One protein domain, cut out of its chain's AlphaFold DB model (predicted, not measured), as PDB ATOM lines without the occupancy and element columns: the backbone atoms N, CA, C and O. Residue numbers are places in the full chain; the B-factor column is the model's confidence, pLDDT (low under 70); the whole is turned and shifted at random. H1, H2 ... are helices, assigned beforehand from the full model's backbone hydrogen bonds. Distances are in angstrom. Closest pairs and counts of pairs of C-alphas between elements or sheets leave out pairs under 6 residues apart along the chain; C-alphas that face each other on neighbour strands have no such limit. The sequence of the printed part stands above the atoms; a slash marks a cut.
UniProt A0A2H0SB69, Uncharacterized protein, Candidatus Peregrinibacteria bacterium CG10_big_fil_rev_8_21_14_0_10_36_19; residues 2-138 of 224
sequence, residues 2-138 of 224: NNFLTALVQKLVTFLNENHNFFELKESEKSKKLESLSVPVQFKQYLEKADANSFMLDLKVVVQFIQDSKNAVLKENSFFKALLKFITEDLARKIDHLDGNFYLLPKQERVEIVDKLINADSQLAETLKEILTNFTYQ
ATOM      1  N   ASN A   2      37.231 -55.884 -29.139       89.25
ATOM      2  CA  ASN A   2      37.491 -55.862 -30.592       89.25
ATOM      3  C   ASN A   2      36.228 -55.644 -31.440       89.25
ATOM      4  O   ASN A   2      36.227 -54.740 -32.262       89.25
ATOM      5  N   ASN A   3      35.133 -56.365 -31.169       89.88
ATOM      6  CA  ASN A   3      33.869 -56.179 -31.900       89.88
ATOM      7  C   ASN A   3      33.343 -54.736 -31.812       89.88
ATOM      8  O   ASN A   3      32.895 -54.186 -32.814       89.88
ATOM      9  N   PHE A   4      33.445 -54.107 -30.634       91.75
ATOM     10  CA  PHE A   4      33.060 -52.707 -30.440       91.75
ATOM     11  C   PHE A   4      33.933 -51.771 -31.283       91.75
ATOM     12  O   PHE A   4      33.412 -50.906 -31.982       91.75
ATOM     13  N   LEU A   5      35.258 -51.968 -31.265       93.06
ATOM     14  CA  LEU A   5      36.192 -51.173 -32.067       93.06
ATOM     15  C   LEU A   5      35.941 -51.338 -33.567       93.06
ATOM     16  O   LEU A   5      35.903 -50.344 -34.285       93.06
ATOM     17  N   THR A   6      35.718 -52.566 -34.033       93.00
ATOM     18  CA  THR A   6      35.393 -52.850 -35.434       93.00
ATOM     19  C   THR A   6      34.096 -52.164 -35.851       93.00
ATOM     20  O   THR A   6      34.092 -51.446 -36.849       93.00
ATOM     21  N   ALA A   7      33.021 -52.312 -35.068       93.00
ATOM     22  CA  ALA A   7      31.738 -51.666 -35.346       93.00
ATOM     23  C   ALA A   7      31.858 -50.133 -35.348       93.00
ATOM     24  O   ALA A   7      31.251 -49.456 -36.181       93.00
ATOM     25  N   LEU A   8      32.675 -49.576 -34.449       94.19
ATOM     26  CA  LEU A   8      32.922 -48.139 -34.381       94.19
ATOM     27  C   LEU A   8      33.668 -47.644 -35.615       94.19
ATOM     28  O   LEU A   8      33.190 -46.730 -36.280       94.19
ATOM     29  N   VAL A   9      34.804 -48.264 -35.940       93.94
ATOM     30  CA  VAL A   9      35.613 -47.905 -37.112       93.94
ATOM     31  C   VAL A   9      34.787 -48.021 -38.384       93.94
ATOM     32  O   VAL A   9      34.793 -47.092 -39.185       93.94
ATOM     33  N   GLN A  10      34.015 -49.097 -38.547       92.75
ATOM     34  CA  GLN A  10      33.135 -49.269 -39.701       92.75
ATOM     35  C   GLN A  10      32.133 -48.115 -39.821       92.75
ATOM     36  O   GLN A  10      31.950 -47.573 -40.912       92.75
ATOM     37  N   LYS A  11      31.526 -47.691 -38.706       93.75
ATOM     38  CA  LYS A  11      30.573 -46.575 -38.694       93.75
ATOM     39  C   LYS A  11      31.238 -45.236 -39.025       93.75
ATOM     40  O   LYS A  11      30.680 -44.470 -39.805       93.75
ATOM     41  N   LEU A  12      32.437 -44.976 -38.492       94.19
ATOM     42  CA  LEU A  12      33.195 -43.757 -38.804       94.19
ATOM     43  C   LEU A  12      33.637 -43.725 -40.274       94.19
ATOM     44  O   LEU A  12      33.467 -42.710 -40.941       94.19
ATOM     45  N   VAL A  13      34.164 -44.833 -40.796       92.69
ATOM     46  CA  VAL A  13      34.614 -44.932 -42.193       92.69
ATOM     47  C   VAL A  13      33.439 -44.809 -43.160       92.69
ATOM     48  O   VAL A  13      33.551 -44.094 -44.148       92.69
ATOM     49  N   THR A  14      32.297 -45.438 -42.864       93.69
ATOM     50  CA  THR A  14      31.080 -45.305 -43.687       93.69
ATOM     51  C   THR A  14      30.633 -43.845 -43.759       93.69
ATOM     52  O   THR A  14      30.428 -43.317 -44.847       93.69
ATOM     53  N   PHE A  15      30.595 -43.156 -42.616       94.94
ATOM     54  CA  PHE A  15      30.267 -41.732 -42.564       94.94
ATOM     55  C   PHE A  15      31.235 -40.861 -43.380       94.94
ATOM     56  O   PHE A  15      30.797 -39.958 -44.093       94.94
ATOM     57  N   LEU A  16      32.543 -41.123 -43.295       93.69
ATOM     58  CA  LEU A  16      33.557 -40.383 -44.055       93.69
ATOM     59  C   LEU A  16      33.491 -40.683 -45.558       93.69
ATOM     60  O   LEU A  16      33.725 -39.786 -46.366       93.69
ATOM     61  N   ASN A  17      33.113 -41.903 -45.941       92.06
ATOM     62  CA  ASN A  17      32.849 -42.251 -47.335       92.06
ATOM     63  C   ASN A  17      31.620 -41.518 -47.884       92.06
ATOM     64  O   ASN A  17      31.621 -41.116 -49.036       92.06
ATOM     65  N   GLU A  18      30.589 -41.286 -47.076       93.19
ATOM     66  CA  GLU A  18      29.435 -40.467 -47.481       93.19
ATOM     67  C   GLU A  18      29.752 -38.957 -47.478       93.19
ATOM     68  O   GLU A  18      29.027 -38.155 -48.065       93.19
ATOM     69  N   ASN A  19      30.848 -38.549 -46.824       92.44
ATOM     70  CA  ASN A  19      31.234 -37.155 -46.613       92.44
ATOM     71  C   ASN A  19      32.709 -36.914 -46.968       92.44
ATOM     72  O   ASN A  19      33.489 -36.484 -46.121       92.44
ATOM     73  N   HIS A  20      33.088 -37.143 -48.227       89.75
ATOM     74  CA  HIS A  20      34.487 -37.097 -48.680       89.75
ATOM     75  C   HIS A  20      35.262 -35.821 -48.306       89.75
ATOM     76  O   HIS A  20      36.448 -35.892 -48.005       89.75
ATOM     77  N   ASN A  21      34.597 -34.664 -48.280       92.06
ATOM     78  CA  ASN A  21      35.220 -33.382 -47.946       92.06
ATOM     79  C   ASN A  21      35.235 -33.064 -46.441       92.06
ATOM     80  O   ASN A  21      35.567 -31.946 -46.062       92.06
ATOM     81  N   PHE A  22      34.860 -34.003 -45.565       94.56
ATOM     82  CA  PHE A  22      34.663 -33.744 -44.134       94.56
ATOM     83  C   PHE A  22      35.871 -33.079 -43.457       94.56
ATOM     84  O   PHE A  22      35.701 -32.143 -42.677       94.56
ATOM     85  N   PHE A  23      37.090 -33.523 -43.768       94.00
ATOM     86  CA  PHE A  23      38.307 -32.971 -43.163       94.00
ATOM     87  C   PHE A  23      38.691 -31.580 -43.688       94.00
ATOM     88  O   PHE A  23      39.486 -30.903 -43.039       94.00
ATOM     89  N   GLU A  24      38.109 -31.141 -44.804       92.81
ATOM     90  CA  GLU A  24      38.319 -29.816 -45.407       92.81
ATOM     91  C   GLU A  24      37.339 -28.766 -44.857       92.81
ATOM     92  O   GLU A  24      37.538 -27.564 -45.038       92.81
ATOM     93  N   LEU A  25      36.276 -29.213 -44.180       91.88
ATOM     94  CA  LEU A  25      35.256 -28.343 -43.606       91.88
ATOM     95  C   LEU A  25      35.779 -27.559 -42.400       91.88
ATOM     96  O   LEU A  25      36.638 -28.023 -41.641       91.88
ATOM     97  N   LYS A  26      35.180 -26.388 -42.167       90.44
ATOM     98  CA  LYS A  26      35.411 -25.618 -40.936       90.44
ATOM     99  C   LYS A  26      34.804 -26.342 -39.734       90.44
ATOM    100  O   LYS A  26      33.842 -27.093 -39.864       90.44
ATOM    101  N   GLU A  27      35.320 -26.064 -38.541       86.50
ATOM    102  CA  GLU A  27      34.894 -26.729 -37.298       86.50
ATOM    103  C   GLU A  27      33.372 -26.652 -37.067       86.50
ATOM    104  O   GLU A  27      32.734 -27.664 -36.792       86.50
ATOM    105  N   SER A  28      32.753 -25.491 -37.307       87.19
ATOM    106  CA  SER A  28      31.299 -25.310 -37.178       87.19
ATOM    107  C   SER A  28      30.471 -26.138 -38.169       87.19
ATOM    108  O   SER A  28      29.328 -26.497 -37.880       87.19
ATOM    109  N   GLU A  29      31.023 -26.451 -39.339       90.44
ATOM    110  CA  GLU A  29      30.387 -27.290 -40.359       90.44
ATOM    111  C   GLU A  29      30.593 -28.776 -40.054       90.44
ATOM    112  O   GLU A  29      29.664 -29.570 -40.235       90.44
ATOM    113  N   LYS A  30      31.768 -29.146 -39.520       92.00
ATOM    114  CA  LYS A  30      32.037 -30.498 -39.011       92.00
ATOM    115  C   LYS A  30      31.040 -30.877 -37.920       92.00
ATOM    116  O   LYS A  30      30.418 -31.932 -38.034       92.00
ATOM    117  N   SER A  31      30.829 -30.012 -36.924       90.19
ATOM    118  CA  SER A  31      29.885 -30.275 -35.828       90.19
ATOM    119  C   SER A  31      28.473 -30.557 -36.337       90.19
ATOM    120  O   SER A  31      27.883 -31.567 -35.961       90.19
ATOM    121  N   LYS A  32      27.965 -29.741 -37.274       90.62
ATOM    122  CA  LYS A  32      26.643 -29.957 -37.890       90.62
ATOM    123  C   LYS A  32      26.558 -31.295 -38.619       90.62
ATOM    124  O   LYS A  32      25.577 -32.016 -38.470       90.62
ATOM    125  N   LYS A  33      27.587 -31.661 -39.392       92.00
ATOM    126  CA  LYS A  33      27.610 -32.960 -40.081       92.00
ATOM    127  C   LYS A  33      27.665 -34.140 -39.112       92.00
ATOM    128  O   LYS A  33      27.098 -35.184 -39.404       92.00
ATOM    129  N   LEU A  34      28.313 -33.990 -37.960       93.50
ATOM    130  CA  LEU A  34      28.407 -35.044 -36.947       93.50
ATOM    131  C   LEU A  34      27.118 -35.239 -36.137       93.50
ATOM    132  O   LEU A  34      26.998 -36.241 -35.426       93.50
ATOM    133  N   GLU A  35      26.139 -34.336 -36.227       89.81
ATOM    134  CA  GLU A  35      24.836 -34.514 -35.573       89.81
ATOM    135  C   GLU A  35      24.112 -35.761 -36.094       89.81
ATOM    136  O   GLU A  35      23.585 -36.531 -35.288       89.81
ATOM    137  N   SER A  36      24.188 -36.028 -37.405       87.31
ATOM    138  CA  SER A  36      23.584 -37.212 -38.035       87.31
ATOM    139  C   SER A  36      24.291 -38.523 -37.671       87.31
ATOM    140  O   SER A  36      23.702 -39.602 -37.762       87.31
ATOM    141  N   LEU A  37      25.545 -38.454 -37.216       91.44
ATOM    142  CA  LEU A  37      26.325 -39.629 -36.857       91.44
ATOM    143  C   LEU A  37      25.902 -40.168 -35.484       91.44
ATOM    144  O   LEU A  37      26.130 -39.554 -34.441       91.44
ATOM    145  N   SER A  38      25.330 -41.369 -35.461       89.31
ATOM    146  CA  SER A  38      24.927 -42.052 -34.225       89.31
ATOM    147  C   SER A  38      26.125 -42.746 -33.543       89.31
ATOM    148  O   SER A  38      26.294 -43.964 -33.608       89.31
ATOM    149  N   VAL A  39      27.008 -41.967 -32.918       91.88
ATOM    150  CA  VAL A  39      28.146 -42.450 -32.106       91.88
ATOM    151  C   VAL A  39      28.246 -41.663 -30.794       91.88
ATOM    152  O   VAL A  39      27.718 -40.547 -30.729       91.88
ATOM    153  N   PRO A  40      28.922 -42.196 -29.754       92.12
ATOM    154  CA  PRO A  40      29.151 -41.454 -28.517       92.12
ATOM    155  C   PRO A  40      29.834 -40.103 -28.753       92.12
ATOM    156  O   PRO A  40      30.665 -39.953 -29.654       92.12
ATOM    157  N   VAL A  41      29.498 -39.115 -27.919       93.56
ATOM    158  CA  VAL A  41      29.921 -37.716 -28.096       93.56
ATOM    159  C   VAL A  41      31.442 -37.554 -28.108       93.56
ATOM    160  O   VAL A  41      31.964 -36.718 -28.839       93.56
ATOM    161  N   GLN A  42      32.173 -38.391 -27.372       95.25
ATOM    162  CA  GLN A  42      33.635 -38.358 -27.312       95.25
ATOM    163  C   GLN A  42      34.262 -38.653 -28.682       95.25
ATOM    164  O   GLN A  42      35.275 -38.050 -29.027       95.25
ATOM    165  N   PHE A  43      33.640 -39.515 -29.494       95.56
ATOM    166  CA  PHE A  43      34.106 -39.797 -30.855       95.56
ATOM    167  C   PHE A  43      33.721 -38.700 -31.851       95.56
ATOM    168  O   PHE A  43      34.471 -38.451 -32.792       95.56
ATOM    169  N   LYS A  44      32.605 -37.993 -31.617       95.12
ATOM    170  CA  LYS A  44      32.277 -36.773 -32.371       95.12
ATOM    171  C   LYS A  44      33.320 -35.686 -32.102       95.12
ATOM    172  O   LYS A  44      33.948 -35.211 -33.037       95.12
ATOM    173  N   GLN A  45      33.598 -35.405 -30.826       94.38
ATOM    174  CA  GLN A  45      34.629 -34.448 -30.392       94.38
ATOM    175  C   GLN A  45      36.023 -34.791 -30.932       94.38
ATOM    176  O   GLN A  45      36.823 -33.901 -31.215       94.38
ATOM    177  N   TYR A  46      36.330 -36.084 -31.044       95.75
ATOM    178  CA  TYR A  46      37.550 -36.559 -31.682       95.75
ATOM    179  C   TYR A  46      37.588 -36.196 -33.174       95.75
ATOM    180  O   TYR A  46      38.547 -35.565 -33.614       95.75
ATOM    181  N   LEU A  47      36.542 -36.534 -33.935       95.00
ATOM    182  CA  LEU A  47      36.478 -36.258 -35.374       95.00
ATOM    183  C   LEU A  47      36.441 -34.763 -35.716       95.00
ATOM    184  O   LEU A  47      36.972 -34.374 -36.753       95.00
ATOM    185  N   GLU A  48      35.853 -33.920 -34.866       93.94
ATOM    186  CA  GLU A  48      35.869 -32.458 -35.049       93.94
ATOM    187  C   GLU A  48      37.300 -31.913 -35.105       93.94
ATOM    188  O   GLU A  48      37.630 -31.093 -35.967       93.94
ATOM    189  N   LYS A  49      38.153 -32.417 -34.208       92.81
ATOM    190  CA  LYS A  49      39.532 -31.951 -34.008       92.81
ATOM    191  C   LYS A  49      40.547 -32.654 -34.898       92.81
ATOM    192  O   LYS A  49      41.610 -32.095 -35.148       92.81
ATOM    193  N   ALA A  50      40.246 -33.873 -35.330       93.50
ATOM    194  CA  ALA A  50      41.135 -34.645 -36.178       93.50
ATOM    195  C   ALA A  50      41.234 -34.039 -37.589       93.50
ATOM    196  O   ALA A  50      40.260 -33.533 -38.166       93.50
ATOM    197  N   ASP A  51      42.431 -34.140 -38.151       93.50
ATOM    198  CA  ASP A  51      42.688 -33.990 -39.578       93.50
ATOM    199  C   ASP A  51      42.790 -35.379 -40.233       93.50
ATOM    200  O   ASP A  51      42.846 -36.407 -39.555       93.50
ATOM    201  N   ALA A  52      42.809 -35.421 -41.565       93.31
ATOM    202  CA  ALA A  52      42.830 -36.684 -42.297       93.31
ATOM    203  C   ALA A  52      44.071 -37.541 -41.978       93.31
ATOM    204  O   ALA A  52      43.960 -38.760 -41.840       93.31
ATOM    205  N   ASN A  53      45.247 -36.925 -41.822       93.75
ATOM    206  CA  ASN A  53      46.489 -37.652 -41.563       93.75
ATOM    207  C   ASN A  53      46.507 -38.216 -40.142       93.75
ATOM    208  O   ASN A  53      46.832 -39.392 -39.955       93.75
ATOM    209  N   SER A  54      46.128 -37.410 -39.145       94.00
ATOM    210  CA  SER A  54      46.038 -37.871 -37.754       94.00
ATOM    211  C   SER A  54      44.991 -38.973 -37.591       94.00
ATOM    212  O   SER A  54      45.275 -39.984 -36.948       94.00
ATOM    213  N   PHE A  55      43.840 -38.858 -38.258       95.25
ATOM    214  CA  PHE A  55      42.825 -39.912 -38.280       95.25
ATOM    215  C   PHE A  55      43.353 -41.230 -38.865       95.25
ATOM    216  O   PHE A  55      43.167 -42.294 -38.271       95.25
ATOM    217  N   MET A  56      44.053 -41.186 -40.003       94.56
ATOM    218  CA  MET A  56      44.600 -42.393 -40.635       94.56
ATOM    219  C   MET A  56      45.695 -43.058 -39.793       94.56
ATOM    220  O   MET A  56      45.741 -44.288 -39.699       94.56
ATOM    221  N   LEU A  57      46.559 -42.262 -39.155       94.50
ATOM    222  CA  LEU A  57      47.549 -42.776 -38.206       94.50
ATOM    223  C   LEU A  57      46.868 -43.446 -37.012       94.50
ATOM    224  O   LEU A  57      47.266 -44.547 -36.623       94.50
ATOM    225  N   ASP A  58      45.813 -42.831 -36.479       95.62
ATOM    226  CA  ASP A  58      45.058 -43.406 -35.376       95.62
ATOM    227  C   ASP A  58      44.384 -44.726 -35.776       95.62
ATOM    228  O   ASP A  58      44.499 -45.715 -35.048       95.62
ATOM    229  N   LEU A  59      43.754 -44.788 -36.956       94.19
ATOM    230  CA  LEU A  59      43.144 -46.014 -37.478       94.19
ATOM    231  C   LEU A  59      44.158 -47.146 -37.656       94.19
ATOM    232  O   LEU A  59      43.844 -48.297 -37.346       94.19
ATOM    233  N   LYS A  60      45.379 -46.844 -38.112       93.44
ATOM    234  CA  LYS A  60      46.446 -47.849 -38.228       93.44
ATOM    235  C   LYS A  60      46.741 -48.501 -36.873       93.44
ATOM    236  O   LYS A  60      46.879 -49.722 -36.805       93.44
ATOM    237  N   VAL A  61      46.788 -47.709 -35.801       94.62
ATOM    238  CA  VAL A  61      46.983 -48.220 -34.435       94.62
ATOM    239  C   VAL A  61      45.776 -49.041 -33.977       94.62
ATOM    240  O   VAL A  61      45.958 -50.082 -33.349       94.62
ATOM    241  N   VAL A  62      44.548 -48.635 -34.321       94.88
ATOM    242  CA  VAL A  62      43.339 -49.421 -34.011       94.88
ATOM    243  C   VAL A  62      43.381 -50.790 -34.690       94.88
ATOM    244  O   VAL A  62      43.138 -51.800 -34.035       94.88
ATOM    245  N   VAL A  63      43.740 -50.849 -35.976       92.44
ATOM    246  CA  VAL A  63      43.886 -52.118 -36.708       92.44
ATOM    247  C   VAL A  63      44.981 -52.981 -36.084       92.44
ATOM    248  O   VAL A  63      44.749 -54.164 -35.837       92.44
ATOM    249  N   GLN A  64      46.135 -52.391 -35.758       93.00
ATOM    250  CA  GLN A  64      47.213 -53.099 -35.065       93.00
ATOM    251  C   GLN A  64      46.738 -53.669 -33.724       93.00
ATOM    252  O   GLN A  64      47.045 -54.813 -33.409       93.00
ATOM    253  N   PHE A  65      45.954 -52.913 -32.953       94.19
ATOM    254  CA  PHE A  65      45.392 -53.376 -31.684       94.19
ATOM    255  C   PHE A  65      44.374 -54.510 -31.856       94.19
ATOM    256  O   PHE A  65      44.339 -55.426 -31.039       94.19
ATOM    257  N   ILE A  66      43.550 -54.471 -32.906       91.50
ATOM    258  CA  ILE A  66      42.591 -55.544 -33.201       91.50
ATOM    259  C   ILE A  66      43.326 -56.845 -33.562       91.50
ATOM    260  O   ILE A  66      42.883 -57.918 -33.153       91.50
ATOM    261  N   GLN A  67      44.436 -56.750 -34.299       90.69
ATOM    262  CA  GLN A  67      45.247 -57.899 -34.722       90.69
ATOM    263  C   GLN A  67      46.129 -58.452 -33.594       90.69
ATOM    264  O   GLN A  67      46.180 -59.662 -33.388       90.69
ATOM    265  N   ASP A  68      46.809 -57.572 -32.861       90.25
ATOM    266  CA  ASP A  68      47.691 -57.911 -31.749       90.25
ATOM    267  C   ASP A  68      47.522 -56.894 -30.619       90.25
ATOM    268  O   ASP A  68      48.230 -55.886 -30.490       90.25
ATOM    269  N   SER A  69      46.550 -57.192 -29.758       86.88
ATOM    270  CA  SER A  69      46.203 -56.313 -28.654       86.88
ATOM    271  C   SER A  69      47.330 -56.164 -27.644       86.88
ATOM    272  O   SER A  69      47.332 -55.157 -26.946       86.88
ATOM    273  N   LYS A  70      48.295 -57.088 -27.543       84.38
ATOM    274  CA  LYS A  70      49.367 -57.022 -26.533       84.38
ATOM    275  C   LYS A  70      50.494 -56.087 -26.956       84.38
ATOM    276  O   LYS A  70      50.964 -55.309 -26.128       84.38
ATOM    277  N   ASN A  71      50.877 -56.119 -28.231       85.12
ATOM    278  CA  ASN A  71      52.040 -55.374 -28.727       85.12
ATOM    279  C   ASN A  71      51.702 -53.999 -29.320       85.12
ATOM    280  O   ASN A  71      52.605 -53.211 -29.601       85.12
ATOM    281  N   ALA A  72      50.421 -53.675 -29.507       89.06
ATOM    282  CA  ALA A  72      50.026 -52.362 -30.005       89.06
ATOM    283  C   ALA A  72      50.428 -51.227 -29.041       89.06
ATOM    284  O   ALA A  72      50.084 -51.231 -27.852       89.06
ATOM    285  N   VAL A  73      51.125 -50.222 -29.576       89.56
ATOM    286  CA  VAL A  73      51.531 -49.020 -28.839       89.56
ATOM    287  C   VAL A  73      50.399 -47.998 -28.909       89.56
ATOM    288  O   VAL A  73      50.172 -47.387 -29.946       89.56
ATOM    289  N   LEU A  74      49.676 -47.826 -27.800       91.00
ATOM    290  CA  LEU A  74      48.472 -46.980 -27.732       91.00
ATOM    291  C   LEU A  74      48.734 -45.560 -27.217       91.00
ATOM    292  O   LEU A  74      47.818 -44.740 -27.151       91.00
ATOM    293  N   LYS A  75      49.967 -45.284 -26.792       86.12
ATOM    294  CA  LYS A  75      50.319 -44.041 -26.109       86.12
ATOM    295  C   LYS A  75      50.079 -42.838 -27.024       86.12
ATOM    296  O   LYS A  75      50.401 -42.881 -28.205       86.12
ATOM    297  N   GLU A  76      49.520 -41.773 -26.456       81.06
ATOM    298  CA  GLU A  76      49.179 -40.513 -27.140       81.06
ATOM    299  C   GLU A  76      48.124 -40.582 -28.260       81.06
ATOM    300  O   GLU A  76      47.723 -39.529 -28.752       81.06
ATOM    301  N   ASN A  77      47.599 -41.757 -28.608       93.12
ATOM    302  CA  ASN A  77      46.611 -41.905 -29.675       93.12
ATOM    303  C   ASN A  77      45.265 -41.247 -29.311       93.12
ATOM    304  O   ASN A  77      44.650 -41.569 -28.286       93.12
ATOM    305  N   SER A  78      44.801 -40.318 -30.150       95.06
ATOM    306  CA  SER A  78      43.631 -39.483 -29.846       95.06
ATOM    307  C   SER A  78      42.322 -40.269 -29.913       95.06
ATOM    308  O   SER A  78      41.442 -40.058 -29.074       95.06
ATOM    309  N   PHE A  79      42.220 -41.232 -30.832       96.44
ATOM    310  CA  PHE A  79      41.088 -42.159 -30.893       96.44
ATOM    311  C   PHE A  79      40.968 -42.998 -29.610       96.44
ATOM    312  O   PHE A  79      39.893 -43.081 -29.012       96.44
ATOM    313  N   PHE A  80      42.070 -43.583 -29.133       95.88
ATOM    314  CA  PHE A  80      42.072 -44.374 -27.899       95.88
ATOM    315  C   PHE A  80      41.828 -43.512 -26.653       95.88
ATOM    316  O   PHE A  80      41.144 -43.959 -25.733       95.88
ATOM    317  N   LYS A  81      42.287 -42.255 -26.627       95.31
ATOM    318  CA  LYS A  81      41.900 -41.296 -25.576       95.31
ATOM    319  C   LYS A  81      40.393 -41.020 -25.583       95.31
ATOM    320  O   LYS A  81      39.788 -40.983 -24.513       95.31
ATOM    321  N   ALA A  82      39.779 -40.869 -26.758       96.44
ATOM    322  CA  ALA A  82      38.331 -40.699 -26.885       96.44
ATOM    323  C   ALA A  82      37.562 -41.946 -26.420       96.44
ATOM    324  O   ALA A  82      36.581 -41.819 -25.687       96.44
ATOM    325  N   LEU A  83      38.054 -43.142 -26.764       96.00
ATOM    326  CA  LEU A  83      37.528 -44.412 -26.263       96.00
ATOM    327  C   LEU A  83      37.601 -44.491 -24.740       96.00
ATOM    328  O   LEU A  83      36.604 -44.806 -24.096       96.00
ATOM    329  N   LEU A  84      38.766 -44.196 -24.164       94.94
ATOM    330  CA  LEU A  84      38.951 -44.247 -22.721       94.94
ATOM    331  C   LEU A  84      38.028 -43.248 -22.024       94.94
ATOM    332  O   LEU A  84      37.355 -43.624 -21.076       94.94
ATOM    333  N   LYS A  85      37.901 -42.027 -22.555       95.00
ATOM    334  CA  LYS A  85      36.969 -41.018 -22.040       95.00
ATOM    335  C   LYS A  85      35.512 -41.490 -22.097       95.00
ATOM    336  O   LYS A  85      34.797 -41.374 -21.108       95.00
ATOM    337  N   PHE A  86      35.079 -42.073 -23.217       95.31
ATOM    338  CA  PHE A  86      33.744 -42.670 -23.342       95.31
ATOM    339  C   PHE A  86      33.508 -43.748 -22.272       95.31
ATOM    340  O   PHE A  86      32.464 -43.773 -21.619       95.31
ATOM    341  N   ILE A  87      34.501 -44.612 -22.061       94.62
ATOM    342  CA  ILE A  87      34.441 -45.686 -21.073       94.62
ATOM    343  C   ILE A  87      34.365 -45.126 -19.644       94.62
ATOM    344  O   ILE A  87      33.532 -45.569 -18.851       94.62
ATOM    345  N   THR A  88      35.222 -44.165 -19.296       93.38
ATOM    346  CA  THR A  88      35.336 -43.644 -17.926       93.38
ATOM    347  C   THR A  88      34.259 -42.634 -17.555       93.38
ATOM    348  O   THR A  88      34.041 -42.401 -16.366       93.38
ATOM    349  N   GLU A  89      33.566 -42.058 -18.537       91.12
ATOM    350  CA  GLU A  89      32.458 -41.127 -18.322       91.12
ATOM    351  C   GLU A  89      31.100 -41.806 -18.540       91.12
ATOM    352  O   GLU A  89      30.364 -42.053 -17.582       91.12
ATOM    353  N   ASP A  90      30.757 -42.120 -19.789       90.50
ATOM    354  CA  ASP A  90      29.399 -42.533 -20.155       90.50
ATOM    355  C   ASP A  90      29.121 -43.985 -19.774       90.50
ATOM    356  O   ASP A  90      28.109 -44.281 -19.128       90.50
ATOM    357  N   LEU A  91      30.027 -44.899 -20.132       91.62
ATOM    358  CA  LEU A  91      29.862 -46.310 -19.788       91.62
ATOM    359  C   LEU A  91      29.969 -46.524 -18.275       91.62
ATOM    360  O   LEU A  91      29.178 -47.277 -17.716       91.62
ATOM    361  N   ALA A  92      30.884 -45.824 -17.600       91.62
ATOM    362  CA  ALA A  92      31.021 -45.866 -16.147       91.62
ATOM    363  C   ALA A  92      29.709 -45.522 -15.434       91.62
ATOM    364  O   ALA A  92      29.276 -46.268 -14.559       91.62
ATOM    365  N   ARG A  93      29.033 -44.445 -15.859       88.94
ATOM    366  CA  ARG A  93      27.720 -44.074 -15.312       88.94
ATOM    367  C   ARG A  93      26.695 -45.173 -15.542       88.94
ATOM    368  O   ARG A  93      25.959 -45.492 -14.618       88.94
ATOM    369  N   LYS A  94      26.643 -45.765 -16.738       90.88
ATOM    370  CA  LYS A  94      25.726 -46.881 -17.027       90.88
ATOM    371  C   LYS A  94      26.001 -48.086 -16.124       90.88
ATOM    372  O   LYS A  94      25.062 -48.626 -15.556       90.88
ATOM    373  N   ILE A  95      27.270 -48.458 -15.941       90.69
ATOM    374  CA  ILE A  95      27.677 -49.547 -15.041       90.69
ATOM    375  C   ILE A  95      27.263 -49.247 -13.600       90.69
ATOM    376  O   ILE A  95      26.785 -50.144 -12.915       90.69
ATOM    377  N   ASP A  96      27.408 -48.002 -13.146       88.12
ATOM    378  CA  ASP A  96      27.032 -47.626 -11.782       88.12
ATOM    379  C   ASP A  96      25.519 -47.756 -11.529       88.12
ATOM    380  O   ASP A  96      25.141 -47.971 -10.386       88.12
ATOM    381  N   HIS A  97      24.666 -47.689 -12.561       88.19
ATOM    382  CA  HIS A  97      23.215 -47.908 -12.432       88.19
ATOM    383  C   HIS A  97      22.818 -49.383 -12.291       88.19
ATOM    384  O   HIS A  97      21.653 -49.668 -12.015       88.19
ATOM    385  N   LEU A  98      23.747 -50.316 -12.499       88.81
ATOM    386  CA  LEU A  98      23.491 -51.733 -12.276       88.81
ATOM    387  C   LEU A  98      23.474 -52.010 -10.768       88.81
ATOM    388  O   LEU A  98      24.388 -51.602 -10.050       88.81
ATOM    389  N   ASP A  99      22.445 -52.719 -10.300       81.88
ATOM    390  CA  ASP A  99      22.334 -53.152  -8.902       81.88
ATOM    391  C   ASP A  99      23.543 -54.005  -8.482       81.88
ATOM    392  O   ASP A  99      24.099 -54.752  -9.295       81.88
ATOM    393  N   GLY A 100      23.930 -53.953  -7.204       76.69
ATOM    394  CA  GLY A 100      25.039 -54.753  -6.674       76.69
ATOM    395  C   GLY A 100      24.893 -56.263  -6.918       76.69
ATOM    396  O   GLY A 100      25.899 -56.959  -7.081       76.69
ATOM    397  N   ASN A 101      23.659 -56.767  -7.021       86.00
ATOM    398  CA  ASN A 101      23.364 -58.174  -7.301       86.00
ATOM    399  C   ASN A 101      23.205 -58.482  -8.794       86.00
ATOM    400  O   ASN A 101      23.037 -59.648  -9.139       86.00
ATOM    401  N   PHE A 102      23.294 -57.490  -9.688       91.19
ATOM    402  CA  PHE A 102      23.097 -57.667 -11.131       91.19
ATOM    403  C   PHE A 102      23.908 -58.840 -11.697       91.19
ATOM    404  O   PHE A 102      23.385 -59.668 -12.437       91.19
ATOM    405  N   TYR A 103      25.181 -58.956 -11.313       88.25
ATOM    406  CA  TYR A 103      26.075 -60.002 -11.821       88.25
ATOM    407  C   TYR A 103      25.805 -61.397 -11.234       88.25
ATOM    408  O   TYR A 103      26.394 -62.368 -11.707       88.25
ATOM    409  N   LEU A 104      24.935 -61.504 -10.226       90.25
ATOM    410  CA  LEU A 104      24.473 -62.769  -9.646       90.25
ATOM    411  C   LEU A 104      23.196 -63.286 -10.327       90.25
ATOM    412  O   LEU A 104      22.823 -64.439 -10.117       90.25
ATOM    413  N   LEU A 105      22.535 -62.451 -11.138       92.75
ATOM    414  CA  LEU A 105      21.297 -62.806 -11.822       92.75
ATOM    415  C   LEU A 105      21.537 -63.796 -12.979       92.75
ATOM    416  O   LEU A 105      22.599 -63.773 -13.626       92.75
ATOM    417  N   PRO A 106      20.533 -64.628 -13.317       93.88
ATOM    418  CA  PRO A 106      20.542 -65.437 -14.530       93.88
ATOM    419  C   PRO A 106      20.801 -64.597 -15.786       93.88
ATOM    420  O   PRO A 106      20.450 -63.421 -15.873       93.88
ATOM    421  N   LYS A 107      21.408 -65.210 -16.811       92.19
ATOM    422  CA  LYS A 107      21.785 -64.502 -18.047       92.19
ATOM    423  C   LYS A 107      20.597 -63.792 -18.715       92.19
ATOM    424  O   LYS A 107      20.779 -62.681 -19.192       92.19
ATOM    425  N   GLN A 108      19.418 -64.414 -18.739       93.75
ATOM    426  CA  GLN A 108      18.217 -63.836 -19.355       93.75
ATOM    427  C   GLN A 108      17.794 -62.530 -18.666       93.75
ATOM    428  O   GLN A 108      17.656 -61.513 -19.335       93.75
ATOM    429  N   GLU A 109      17.721 -62.516 -17.334       93.88
ATOM    430  CA  GLU A 109      17.394 -61.306 -16.565       93.88
ATOM    431  C   GLU A 109      18.439 -60.198 -16.758       93.88
ATOM    432  O   GLU A 109      18.100 -59.020 -16.888       93.88
ATOM    433  N   ARG A 110      19.727 -60.566 -16.844       94.38
ATOM    434  CA  ARG A 110      20.792 -59.597 -17.141       94.38
ATOM    435  C   ARG A 110      20.619 -58.947 -18.509       94.38
ATOM    436  O   ARG A 110      20.858 -57.747 -18.625       94.38
ATOM    437  N   VAL A 111      20.214 -59.715 -19.523       94.56
ATOM    438  CA  VAL A 111      19.936 -59.192 -20.870       94.56
ATOM    439  C   VAL A 111      18.805 -58.165 -20.812       94.56
ATOM    440  O   VAL A 111      19.005 -57.040 -21.256       94.56
ATOM    441  N   GLU A 112      17.686 -58.482 -20.156       94.00
ATOM    442  CA  GLU A 112      16.543 -57.561 -20.045       94.00
ATOM    443  C   GLU A 112      16.889 -56.236 -19.348       94.00
ATOM    444  O   GLU A 112      16.433 -55.165 -19.756       94.00
ATOM    445  N   ILE A 113      17.697 -56.288 -18.283       94.25
ATOM    446  CA  ILE A 113      18.155 -55.085 -17.570       94.25
ATOM    447  C   ILE A 113      19.085 -54.256 -18.464       94.25
ATOM    448  O   ILE A 113      18.960 -53.030 -18.532       94.25
ATOM    449  N   VAL A 114      20.013 -54.913 -19.161       94.19
ATOM    450  CA  VAL A 114      20.988 -54.248 -20.032       94.19
ATOM    451  C   VAL A 114      20.325 -53.640 -21.271       94.19
ATOM    452  O   VAL A 114      20.704 -52.534 -21.657       94.19
ATOM    453  N   ASP A 115      19.301 -54.280 -21.837       93.38
ATOM    454  CA  ASP A 115      18.505 -53.723 -22.939       93.38
ATOM    455  C   ASP A 115      17.786 -52.433 -22.528       93.38
ATOM    456  O   ASP A 115      17.810 -51.442 -23.258       93.38
ATOM    457  N   LYS A 116      17.228 -52.386 -21.311       92.31
ATOM    458  CA  LYS A 116      16.621 -51.159 -20.762       92.31
ATOM    459  C   LYS A 116      17.660 -50.056 -20.533       92.31
ATOM    460  O   LYS A 116      17.366 -48.877 -20.727       92.31
ATOM    461  N   LEU A 117      18.877 -50.423 -20.129       92.06
ATOM    462  CA  LEU A 117      19.978 -49.487 -19.874       92.06
ATOM    463  C   LEU A 117      20.609 -48.933 -21.167       92.06
ATOM    464  O   LEU A 117      21.079 -47.785 -21.204       92.06
ATOM    465  N   ILE A 118      20.661 -49.744 -22.222       92.00
ATOM    466  CA  ILE A 118      21.201 -49.403 -23.543       92.00
ATOM    467  C   ILE A 118      20.071 -49.516 -24.570       92.00
ATOM    468  O   ILE A 118      20.031 -50.431 -25.387       92.00
ATOM    469  N   ASN A 119      19.173 -48.532 -24.534       86.94
ATOM    470  CA  ASN A 119      18.061 -48.412 -25.471       86.94
ATOM    471  C   ASN A 119      18.532 -47.841 -26.822       86.94
ATOM    472  O   ASN A 119      18.351 -46.655 -27.112       86.94
ATOM    473  N   ALA A 120      19.240 -48.657 -27.600       87.69
ATOM    474  CA  ALA A 120      19.671 -48.320 -28.949       87.69
ATOM    475  C   ALA A 120      19.819 -49.583 -29.800       87.69
ATOM    476  O   ALA A 120      20.526 -50.512 -29.413       87.69
ATOM    477  N   ASP A 121      19.247 -49.552 -31.001       84.88
ATOM    478  CA  ASP A 121      19.318 -50.650 -31.965       84.88
ATOM    479  C   ASP A 121      20.450 -50.383 -32.959       84.88
ATOM    480  O   ASP A 121      20.272 -49.841 -34.050       84.88
ATOM    481  N   SER A 122      21.677 -50.688 -32.542       89.25
ATOM    482  CA  SER A 122      22.851 -50.572 -33.409       89.25
ATOM    483  C   SER A 122      23.888 -51.626 -33.065       89.25
ATOM    484  O   SER A 122      24.006 -52.022 -31.910       89.25
ATOM    485  N   GLN A 123      24.717 -52.014 -34.035       89.62
ATOM    486  CA  GLN A 123      25.805 -52.968 -33.800       89.62
ATOM    487  C   GLN A 123      26.737 -52.523 -32.656       89.62
ATOM    488  O   GLN A 123      27.179 -53.338 -31.854       89.62
ATOM    489  N   LEU A 124      26.987 -51.215 -32.528       90.12
ATOM    490  CA  LEU A 124      27.725 -50.648 -31.397       90.12
ATOM    491  C   LEU A 124      27.040 -50.925 -30.058       90.12
ATOM    492  O   LEU A 124      27.695 -51.365 -29.114       90.12
ATOM    493  N   ALA A 125      25.734 -50.679 -29.983       91.75
ATOM    494  CA  ALA A 125      24.955 -50.936 -28.783       91.75
ATOM    495  C   ALA A 125      24.954 -52.429 -28.434       91.75
ATOM    496  O   ALA A 125      25.256 -52.764 -27.294       91.75
ATOM    497  N   GLU A 126      24.751 -53.312 -29.412       93.00
ATOM    498  CA  GLU A 126      24.792 -54.765 -29.209       93.00
ATOM    499  C   GLU A 126      26.131 -55.232 -28.633       93.00
ATOM    500  O   GLU A 126      26.164 -55.931 -27.622       93.00
ATOM    501  N   THR A 127      27.258 -54.745 -29.162       93.00
ATOM    502  CA  THR A 127      28.569 -55.107 -28.594       93.00
ATOM    503  C   THR A 127      28.768 -54.613 -27.156       93.00
ATOM    504  O   THR A 127      29.451 -55.274 -26.373       93.00
ATOM    505  N   LEU A 128      28.174 -53.477 -26.770       92.44
ATOM    506  CA  LEU A 128      28.195 -53.016 -25.376       92.44
ATOM    507  C   LEU A 128      27.299 -53.881 -24.489       92.44
ATOM    508  O   LEU A 128      27.707 -54.236 -23.381       92.44
ATOM    509  N   LYS A 129      26.108 -54.242 -24.974       94.38
ATOM    510  CA  LYS A 129      25.185 -55.128 -24.261       94.38
ATOM    511  C   LYS A 129      25.823 -56.495 -24.010       94.38
ATOM    512  O   LYS A 129      25.788 -57.003 -22.888       94.38
ATOM    513  N   GLU A 130      26.501 -57.059 -25.008       93.00
ATOM    514  CA  GLU A 130      27.273 -58.301 -24.877       93.00
ATOM    515  C   GLU A 130      28.373 -58.201 -23.813       93.00
ATOM    516  O   GLU A 130      28.582 -59.149 -23.052       93.00
ATOM    517  N   ILE A 131      29.073 -57.064 -23.733       92.50
ATOM    518  CA  ILE A 131      30.108 -56.850 -22.715       92.50
ATOM    519  C   ILE A 131      29.485 -56.843 -21.311       92.50
ATOM    520  O   ILE A 131      29.967 -57.543 -20.423       92.50
ATOM    521  N   LEU A 132      28.398 -56.101 -21.099       92.75
ATOM    522  CA  LEU A 132      27.771 -55.997 -19.774       92.75
ATOM    523  C   LEU A 132      27.096 -57.301 -19.320       92.75
ATOM    524  O   LEU A 132      27.043 -57.590 -18.128       92.75
ATOM    525  N   THR A 133      26.588 -58.100 -20.258       93.50
ATOM    526  CA  THR A 133      25.871 -59.348 -19.947       93.50
ATOM    527  C   THR A 133      26.795 -60.543 -19.733       93.50
ATOM    528  O   THR A 133      26.447 -61.443 -18.969       93.50
ATOM    529  N   ASN A 134      27.964 -60.590 -20.377       92.31
ATOM    530  CA  ASN A 134      28.838 -61.768 -20.318       92.31
ATOM    531  C   ASN A 134      30.027 -61.620 -19.360       92.31
ATOM    532  O   ASN A 134      30.573 -62.639 -18.941       92.31
ATOM    533  N   PHE A 135      30.409 -60.399 -18.980       91.62
ATOM    534  CA  PHE A 135      31.556 -60.153 -18.102       91.62
ATOM    535  C   PHE A 135      31.123 -59.644 -16.727       91.62
ATOM    536  O   PHE A 135      30.088 -58.996 -16.580       91.62
ATOM    537  N   THR A 136      31.918 -59.942 -15.698       90.81
ATOM    538  CA  THR A 136      31.705 -59.403 -14.348       90.81
ATOM    539  C   THR A 136      32.205 -57.966 -14.238       90.81
ATOM    540  O   THR A 136      33.077 -57.537 -14.999       90.81
ATOM    541  N   TYR A 137      31.728 -57.233 -13.226       89.75
ATOM    542  CA  TYR A 137      32.243 -55.897 -12.911       89.75
ATOM    543  C   TYR A 137      33.770 -55.882 -12.772       89.75
ATOM    544  O   TYR A 137      34.426 -54.996 -13.307       89.75
ATOM    545  N   GLN A 138      34.347 -56.874 -12.086       89.00
ATOM    546  CA  GLN A 138      35.790 -56.957 -11.859       89.00
ATOM    547  C   GLN A 138      36.554 -57.193 -13.163       89.00
ATOM    548  O   GLN A 138      37.593 -56.573 -13.370       89.00
TER     549      GLN A 138
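Overview. This is residues 2 to 138 of the 224 residues of an uncharacterized protein of Candidatus Peregrinibacteria bacterium CG10_big_fil_rev_8_21_14_0_10_36_19 (UniProt A0A2H0SB69). Seven helices make a body in which two pairs run along the longest axis, H1 with H7 on one side and H3 with H5 on the other, each pair touching over part of its length. The hairpin of H2 and H3 lies at one end and the hairpin of H6 and H7 at the other, while H4 lies at one side and touches both H1 and H5. The printed part has 137 residues, with H1 to H7 in that order along the chain and no named strand; the class is all helix. It is compact, with a radius of gyration of the C-alphas of 16.4 A and spans of 50 by 35 by 21 A.

Arrangement. H1, residues 2 to 18, touches H7, residues 123 to 134, at a shallow tilt of 10 degrees, opposite ways, with residues 3 to 8 alone meeting 123 to 128; the closest C-alphas, of Phe 4 and Thr 127, are 5.4 A apart. H1 also touches H4, residues 52 to 67, with residues 2 to 9 alone; the closest C-alphas, of Asn 2 and Ile 66, are 5.7 A apart. H2, residues 27 to 35, and H3, residues 41 to 49, form a hairpin, with the C-alphas of Lys 30 and Glu 48 closest at 5.9 A and a shallow tilt of 32 degrees, only just short of steep. H3 touches residues 78 to 86 of H5, residues 78 to 96, at a shallow tilt of 17 degrees, opposite ways; the closest C-alphas, of Gln 42 and Ala 82, are 5.3 A apart. H4 touches H5 at a steep tilt of 62 degrees, with the C-alphas of Asp 58 and Phe 79 closest at 6.1 A. H6, residues 107 to 117, forms a hairpin with H7, the C-alphas of Arg 110 and Thr 133 being closest at 5.8 A. H1 is apart from H3 and from H5. In H1, H4, H6 and H7 every O i to N i+4 pair is within hydrogen-bond range; the counts are 4 of 5 in H2, 4 of 5 in H3 and 13 of 15 in H5.

Along the chain. H1 begins at C-alpha 2 (37.491, -55.862, -30.592) and is 24.2 A long. H2 and H3 are short, H4 is 22.7 A long, and H5, the longest helix with 19 residues, measures 25.8 A from C-alpha 78 (43.631, -39.483, -29.846) to C-alpha 96, with a kink of 25 degrees near residue 90. H6 is 15.2 A long, and H7 is 16.4 A long and ends at C-alpha 134 (28.838, -61.768, -20.318).

Size, cuts and confidence. The two C-alphas farthest apart, of Glu 24 and Leu 104, are 50.6 A apart. The printed part has no cut, and no link is long. The mean pLDDT of the printed part is 91.9, and no printed residue is under 70.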